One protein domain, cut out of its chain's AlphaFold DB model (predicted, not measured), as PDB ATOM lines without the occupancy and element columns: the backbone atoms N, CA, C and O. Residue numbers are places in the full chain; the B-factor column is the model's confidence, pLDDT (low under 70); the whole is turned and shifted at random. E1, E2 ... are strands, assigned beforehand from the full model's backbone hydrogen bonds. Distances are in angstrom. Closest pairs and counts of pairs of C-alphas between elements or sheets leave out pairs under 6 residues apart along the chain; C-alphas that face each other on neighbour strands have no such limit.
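What this domain is: This is residues 9 to 33 and 40 to 68 of the 75 residues of an uncharacterized protein of Halieaceae bacterium (UniProt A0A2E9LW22). A single sheet of four strands, strongly twisted and curled like part of a barrel but far from closed, is made of two hairpins, E1 with E2 and E3 with E4, joined side to side by the long bent strand E1, whose first part pairs with E4 and whose later part pairs with E2. The turn end of the E1 and E2 hairpin, residues 20 to 25, sticks out free at one end of the longest axis, and a wide loop with no named element, residues 50 to 61, links E3 to E4. The printed part has 54 residues with no named helix and four named strands, E1, E2, E3 and E4 along the chain; across the sheet the order is E2, E1, E4, E3, all antiparallel, and the class is all strand. The whole is loose, with a radius of gyration of the C-alphas of 13.4 A, and flat, with spans of 39 by 32 by 17 A.

Where its parts are: The printed part begins with E1, residues 9 to 21, the longest strand by residues, which starts at C-alpha 9 at (318.519, 409.322, 226.767) and runs 32.3 A from first to last C-alpha. It bends by 64 degrees at residue 18. After Gly 22 and Asn 23 comes E2, residues 24 to 30, 18.2 A long, with C-alpha 24 at (293.791, 386.649, 222.880). Residues 31 to 33 follow, and the print resumes at Lys 40. E3 holds residues 44 to 49 and is 16.6 A long. Residues 50 to 61 hold no named element. E4, residues 62 to 67, is 15.9 A long and ends with C-alpha 67 at (314.297, 411.581, 230.916); Arg 68 is the last printed residue.

How they stand to each other: E1 is an inner strand with staggered pairing: its residues 9 to 14 pair with E4 and its residues 15 to 21 with E2. E2 and E1 are a hairpin of antiparallel neighbours, with 158 degrees between their directions. The C-alphas of Thr 25 and Ser 20 face each other at 4.4 A, and N 17 and O 28, 2.9 A, and N 30 and O 15, 2.9 A, are within hydrogen-bond range. On E1's earlier residues, E4 is its antiparallel neighbour, with 136 degrees between their directions. There the C-alphas of Asp 10 and Lys 65 face each other at 4.4 A, and N 14 and O 62, 2.7 A, and N 66 and O 9, 2.8 A, are within hydrogen-bond range. E4, the other inner strand, forms a hairpin with E3, antiparallel at 154 degrees. The C-alphas of Phe 62 and Glu 49 face each other at 4.2 A, and N 46 and O 65, 2.9 A, and N 63 and O 48, 2.8 A, are within hydrogen-bond range. E2 and E3 are the edge strands, and they are apart. From edge to edge the strands' lines turn by 75 degrees and the way across the sheet turns by 163 degrees.

The domain as a whole: The two C-alphas farthest apart, those of Asn 23 and Arg 68, are 39.2 A from each other, while the first and last printed C-alphas, those of Glu 9 and Arg 68, are 8.0 A apart. Residues 34 to 39 are cut out and not printed, and C-alphas 33 and 40 are 17.0 A apart across the cut, which falls in the link from E2 to E3. Of the links that are printed whole, E1 to E2 is tight, with 2 residues, and E3 to E4 is long, with 12 residues. The C-alphas of that long link, residues 50 to 61, lie 7 to 18 A from the mean of the C-alphas. The mean pLDDT of the printed part is 91.0, and no printed residue is under 70.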
ATOM      1  N   GLU A   9     317.459 410.303 226.999       90.88
ATOM      2  CA  GLU A   9     318.519 409.322 226.767       90.88
ATOM      3  C   GLU A   9     317.903 408.030 226.223       90.88
ATOM      4  O   GLU A   9     316.904 407.547 226.755       90.88
ATOM      5  N   ASP A  10     318.476 407.460 225.162       91.25
ATOM      6  CA  ASP A  10     318.038 406.163 224.640       91.25
ATOM      7  C   ASP A  10     318.474 405.027 225.577       91.25
ATOM      8  O   ASP A  10     319.658 404.864 225.852       91.25
ATOM      9  N   ILE A  11     317.505 404.232 226.037       92.19
ATOM     10  CA  ILE A  11     317.734 402.996 226.798       92.19
ATOM     11  C   ILE A  11     317.954 401.840 225.817       92.19
ATOM     12  O   ILE A  11     318.962 401.145 225.876       92.19
ATOM     13  N   THR A  12     316.991 401.605 224.922       94.31
ATOM     14  CA  THR A  12     317.071 400.524 223.930       94.31
ATOM     15  C   THR A  12     316.113 400.763 222.770       94.31
ATOM     16  O   THR A  12     315.046 401.360 222.923       94.31
ATOM     17  N   GLY A  13     316.471 400.225 221.604       94.25
ATOM     18  CA  GLY A  13     315.525 400.003 220.517       94.25
ATOM     19  C   GLY A  13     314.530 398.892 220.864       94.25
ATOM     20  O   GLY A  13     314.865 397.950 221.583       94.25
ATOM     21  N   MET A  14     313.310 399.020 220.350       95.88
ATOM     22  CA  MET A  14     312.191 398.114 220.570       95.88
ATOM     23  C   MET A  14     311.552 397.714 219.234       95.88
ATOM     24  O   MET A  14     311.296 398.543 218.355       95.88
ATOM     25  N   TRP A  15     311.222 396.437 219.106       94.62
ATOM     26  CA  TRP A  15     310.475 395.862 217.995       94.62
ATOM     27  C   TRP A  15     309.065 395.514 218.455       94.62
ATOM     28  O   TRP A  15     308.846 395.095 219.590       94.62
ATOM     29  N   LYS A  16     308.096 395.675 217.556       93.38
ATOM     30  CA  LYS A  16     306.692 395.353 217.801       93.38
ATOM     31  C   LYS A  16     306.363 394.020 217.140       93.38
ATOM     32  O   LYS A  16     306.603 393.848 215.946       93.38
ATOM     33  N   ARG A  17     305.769 393.093 217.887       91.50
ATOM     34  CA  ARG A  17     305.273 391.814 217.364       91.50
ATOM     35  C   ARG A  17     303.874 391.542 217.898       91.50
ATOM     36  O   ARG A  17     303.604 391.767 219.070       91.50
ATOM     37  N   ARG A  18     302.981 391.053 217.039       92.44
ATOM     38  CA  ARG A  18     301.705 390.482 217.486       92.44
ATOM     39  C   ARG A  18     301.941 389.034 217.888       92.44
ATOM     40  O   ARG A  18     302.578 388.297 217.133       92.44
ATOM     41  N   LYS A  19     301.451 388.642 219.056       89.12
ATOM     42  CA  LYS A  19     301.536 387.272 219.553       89.12
ATOM     43  C   LYS A  19     300.166 386.842 220.056       89.12
ATOM     44  O   LYS A  19     299.516 387.585 220.782       89.12
ATOM     45  N   SER A  20     299.743 385.645 219.670       88.38
ATOM     46  CA  SER A  20     298.564 385.009 220.252       88.38
ATOM     47  C   SER A  20     298.974 384.336 221.561       88.38
ATOM     48  O   SER A  20     299.905 383.527 221.575       88.38
ATOM     49  N   VAL A  21     298.323 384.708 222.660       82.50
ATOM     50  CA  VAL A  21     298.509 384.118 223.988       82.50
ATOM     51  C   VAL A  21     297.152 383.569 224.422       82.50
ATOM     52  O   VAL A  21     296.219 384.320 224.704       82.50
ATOM     53  N   GLY A  22     297.012 382.240 224.380       84.94
ATOM     54  CA  GLY A  22     295.704 381.586 224.480       84.94
ATOM     55  C   GLY A  22     294.786 382.015 223.328       84.94
ATOM     56  O   GLY A  22     295.191 381.968 222.168       84.94
ATOM     57  N   ASN A  23     293.580 382.485 223.659       89.19
ATOM     58  CA  ASN A  23     292.596 382.979 222.686       89.19
ATOM     59  C   ASN A  23     292.691 384.493 222.415       89.19
ATOM     60  O   ASN A  23     291.907 385.017 221.626       89.19
ATOM     61  N   ASN A  24     293.637 385.204 223.039       89.19
ATOM     62  CA  ASN A  24     293.791 386.649 222.880       89.19
ATOM     63  C   ASN A  24     294.991 386.985 221.992       89.19
ATOM     64  O   ASN A  24     296.036 386.336 222.044       89.19
ATOM     65  N   THR A  25     294.850 388.030 221.174       89.69
ATOM     66  CA  THR A  25     295.970 388.592 220.410       89.69
ATOM     67  C   THR A  25     296.523 389.799 221.149       89.69
ATOM     68  O   THR A  25     295.840 390.811 221.292       89.69
ATOM     69  N   GLU A  26     297.778 389.711 221.573       93.31
ATOM     70  CA  GLU A  26     298.489 390.779 222.264       93.31
ATOM     71  C   GLU A  26     299.543 391.416 221.353       93.31
ATOM     72  O   GLU A  26     300.085 390.796 220.430       93.31
ATOM     73  N   VAL A  27     299.853 392.683 221.620       93.00
ATOM     74  CA  VAL A  27     300.958 393.399 220.980       93.00
ATOM     75  C   VAL A  27     302.105 393.477 221.972       93.00
ATOM     76  O   VAL A  27     301.993 394.120 223.010       93.00
ATOM     77  N   HIS A  28     303.217 392.836 221.639       92.31
ATOM     78  CA  HIS A  28     304.420 392.826 222.457       92.31
ATOM     79  C   HIS A  28     305.439 393.799 221.873       92.31
ATOM     80  O   HIS A  28     305.725 393.769 220.672       92.31
ATOM     81  N   PHE A  29     305.997 394.643 222.735       92.94
ATOM     82  CA  PHE A  29     307.152 395.478 222.429       92.94
ATOM     83  C   PHE A  29     308.350 394.879 223.148       92.94
ATOM     84  O   PHE A  29     308.325 394.739 224.367       92.94
ATOM     85  N   TYR A  30     309.384 394.502 222.405       93.19
ATOM     86  CA  TYR A  30     310.553 393.835 222.968       93.19
ATOM     87  C   TYR A  30     311.837 394.496 222.485       93.19
ATOM     88  O   TYR A  30     311.920 394.940 221.346       93.19
ATOM     89  N   GLY A  31     312.834 394.543 223.355       90.69
ATOM     90  CA  GLY A  31     314.170 395.065 223.095       90.69
ATOM     91  C   GLY A  31     315.138 394.446 224.094       90.69
ATOM     92  O   GLY A  31     314.710 393.948 225.137       90.69
ATOM     93  N   GLN A  32     316.426 394.427 223.765       89.06
ATOM     94  CA  GLN A  32     317.446 393.831 224.622       89.06
ATOM     95  C   GLN A  32     318.388 394.914 225.130       89.06
ATOM     96  O   GLN A  32     319.134 395.514 224.358       89.06
ATOM     97  N   ILE A  33     318.390 395.106 226.444       88.62
ATOM     98  CA  ILE A  33     319.381 395.926 227.129       88.62
ATOM     99  C   ILE A  33     320.635 395.060 227.335       88.62
ATOM    100  O   ILE A  33     320.546 393.962 227.883       88.62
ATOM    101  N   LYS A  40     316.422 405.983 238.678       90.50
ATOM    102  CA  LYS A  40     316.285 406.678 239.960       90.50
ATOM    103  C   LYS A  40     314.853 407.166 240.145       90.50
ATOM    104  O   LYS A  40     314.103 407.311 239.181       90.50
ATOM    105  N   ALA A  41     314.471 407.431 241.391       89.94
ATOM    106  CA  ALA A  41     313.200 408.088 241.671       89.94
ATOM    107  C   ALA A  41     313.122 409.430 240.919       89.94
ATOM    108  O   ALA A  41     314.102 410.171 240.863       89.94
ATOM    109  N   GLY A  42     311.966 409.709 240.314       89.00
ATOM    110  CA  GLY A  42     311.742 410.903 239.494       89.00
ATOM    111  C   GLY A  42     312.144 410.769 238.018       89.00
ATOM    112  O   GLY A  42     311.724 411.605 237.215       89.00
ATOM    113  N   ASP A  43     312.890 409.727 237.630       91.56
ATOM    114  CA  ASP A  43     313.155 409.442 236.216       91.56
ATOM    115  C   ASP A  43     311.843 409.104 235.493       91.56
ATOM    116  O   ASP A  43     311.000 408.354 235.993       91.56
ATOM    117  N   LYS A  44     311.673 409.633 234.279       92.88
ATOM    118  CA  LYS A  44     310.500 409.361 233.441       92.88
ATOM    119  C   LYS A  44     310.888 408.473 232.274       92.88
ATOM    120  O   LYS A  44     311.810 408.799 231.531       92.88
ATOM    121  N   ILE A  45     310.158 407.380 232.069       93.44
ATOM    122  CA  ILE A  45     310.384 406.452 230.955       93.44
ATOM    123  C   ILE A  45     309.311 406.666 229.898       93.44
ATOM    124  O   ILE A  45     308.120 406.683 230.198       93.44
ATOM    125  N   HIS A  46     309.739 406.810 228.652       94.44
ATOM    126  CA  HIS A  46     308.858 407.059 227.524       94.44
ATOM    127  C   HIS A  46     309.227 406.153 226.356       94.44
ATOM    128  O   HIS A  46     310.402 405.887 226.102       94.44
ATOM    129  N   MET A  47     308.216 405.708 225.616       94.88
ATOM    130  CA  MET A  47     308.402 404.991 224.363       94.88
ATOM    131  C   MET A  47     308.058 405.915 223.197       94.88
ATOM    132  O   MET A  47     306.984 406.513 223.170       94.88
ATOM    133  N   TYR A  48     308.958 406.011 222.223       94.38
ATOM    134  CA  TYR A  48     308.781 406.829 221.026       94.38
ATOM    135  C   TYR A  48     308.858 405.971 219.773       94.38
ATOM    136  O   TYR A  48     309.726 405.110 219.673       94.38
ATOM    137  N   GLU A  49     307.986 406.219 218.800       94.00
ATOM    138  CA  GLU A  49     308.113 405.604 217.478       94.00
ATOM    139  C   GLU A  49     309.363 406.133 216.761       94.00
ATOM    140  O   GLU A  49     309.722 407.312 216.875       94.00
ATOM    141  N   THR A  50     310.047 405.255 216.026       91.38
ATOM    142  CA  THR A  50     311.200 405.652 215.221       91.38
ATOM    143  C   THR A  50     310.773 406.624 214.125       91.38
ATOM    144  O   THR A  50     309.789 406.408 213.419       91.38
ATOM    145  N   ARG A  51     311.538 407.706 213.953       87.81
ATOM    146  CA  ARG A  51     311.326 408.697 212.883       87.81
ATOM    147  C   ARG A  51     312.269 408.497 211.695       87.81
ATOM    148  O   ARG A  51     312.300 409.326 210.786       87.81
ATOM    149  N   ALA A  52     313.067 407.428 211.706       86.50
ATOM    150  CA  ALA A  52     314.009 407.130 210.636       86.50
ATOM    151  C   ALA A  52     313.261 406.821 209.327       86.50
ATOM    152  O   ALA A  52     312.592 405.795 209.206       86.50
ATOM    153  N   LYS A  53     313.400 407.710 208.334       81.25
ATOM    154  CA  LYS A  53     312.750 407.567 207.018       81.25
ATOM    155  C   LYS A  53     313.261 406.358 206.227       81.25
ATOM    156  O   LYS A  53     312.488 405.735 205.515       81.25
ATOM    157  N   ASN A  54     314.532 405.992 206.407       86.06
ATOM    158  CA  ASN A  54     315.195 404.905 205.675       86.06
ATOM    159  C   ASN A  54     315.373 403.640 206.533       86.06
ATOM    160  O   ASN A  54     316.387 402.954 206.420       86.06
ATOM    161  N   ARG A  55     314.426 403.359 207.437       84.94
ATOM    162  CA  ARG A  55     314.514 402.195 208.326       84.94
ATOM    163  C   ARG A  55     314.401 400.879 207.549       84.94
ATOM    164  O   ARG A  55     313.547 400.729 206.675       84.94
ATOM    165  N   LYS A  56     315.232 399.911 207.913       89.06
ATOM    166  CA  LYS A  56     315.170 398.517 207.468       89.06
ATOM    167  C   LYS A  56     314.204 397.725 208.348       89.06
ATOM    168  O   LYS A  56     313.859 398.138 209.452       89.06
ATOM    169  N   SER A  57     313.793 396.545 207.886       83.50
ATOM    170  CA  SER A  57     312.939 395.630 208.663       83.50
ATOM    171  C   SER A  57     313.588 395.159 209.969       83.50
ATOM    172  O   SER A  57     312.885 394.835 210.923       83.50
ATOM    173  N   THR A  58     314.923 395.138 210.012       88.19
ATOM    174  CA  THR A  58     315.724 394.790 211.188       88.19
ATOM    175  C   THR A  58     315.847 395.931 212.188       88.19
ATOM    176  O   THR A  58     316.229 395.685 213.329       88.19
ATOM    177  N   ASP A  59     315.532 397.165 211.794       91.69
ATOM    178  CA  ASP A  59     315.722 398.324 212.659       91.69
ATOM    179  C   ASP A  59     314.607 398.414 213.712       91.69
ATOM    180  O   ASP A  59     313.466 398.004 213.459       91.69
ATOM    181  N   PRO A  60     314.905 398.972 214.900       94.06
ATOM    182  CA  PRO A  60     313.898 399.228 215.916       94.06
ATOM    183  C   PRO A  60     312.740 400.067 215.375       94.06
ATOM    184  O   PRO A  60     312.933 401.093 214.720       94.06
ATOM    185  N   GLN A  61     311.514 399.653 215.684       94.69
ATOM    186  CA  GLN A  61     310.308 400.404 215.326       94.69
ATOM    187  C   GLN A  61     309.987 401.476 216.367       94.69
ATOM    188  O   GLN A  61     309.385 402.493 216.038       94.69
ATOM    189  N   PHE A  62     310.405 401.248 217.610       95.50
ATOM    190  CA  PHE A  62     310.248 402.157 218.735       95.50
ATOM    191  C   PHE A  62     311.567 402.257 219.499       95.50
ATOM    192  O   PHE A  62     312.461 401.430 219.335       95.50
ATOM    193  N   HIS A  63     311.683 403.264 220.348       94.50
ATOM    194  CA  HIS A  63     312.798 403.461 221.258       94.50
ATOM    195  C   HIS A  63     312.255 403.696 222.659       94.50
ATOM    196  O   HIS A  63     311.393 404.556 222.850       94.50
ATOM    197  N   LEU A  64     312.768 402.940 223.625       94.50
ATOM    198  CA  LEU A  64     312.568 403.221 225.036       94.50
ATOM    199  C   LEU A  64     313.608 404.258 225.453       94.50
ATOM    200  O   LEU A  64     314.801 404.061 225.223       94.50
ATOM    201  N   LYS A  65     313.160 405.365 226.039       93.62
ATOM    202  CA  LYS A  65     314.015 406.472 226.461       93.62
ATOM    203  C   LYS A  65     313.720 406.869 227.895       93.62
ATOM    204  O   LYS A  65     312.579 406.762 228.341       93.62
ATOM    205  N   VAL A  66     314.731 407.371 228.587       92.69
ATOM    206  CA  VAL A  66     314.602 407.945 229.926       92.69
ATOM    207  C   VAL A  66     314.874 409.439 229.881       92.69
ATOM    208  O   VAL A  66     315.824 409.898 229.255       92.69
ATOM    209  N   LEU A  67     314.023 410.207 230.543       92.25
ATOM    210  CA  LEU A  67     314.297 411.581 230.916       92.25
ATOM    211  C   LEU A  67     314.683 411.579 232.390       92.25
ATOM    212  O   LEU A  67     313.869 411.215 233.241       92.25
ATOM    213  N   ARG A  68     315.928 411.963 232.673       90.25
ATOM    214  CA  ARG A  68     316.436 412.004 234.042       90.25
ATOM    215  C   ARG A  68     315.723 413.072 234.854       90.25
ATOM    216  O   ARG A  68     315.447 414.157 234.332       90.25
TER     217      ARG A  68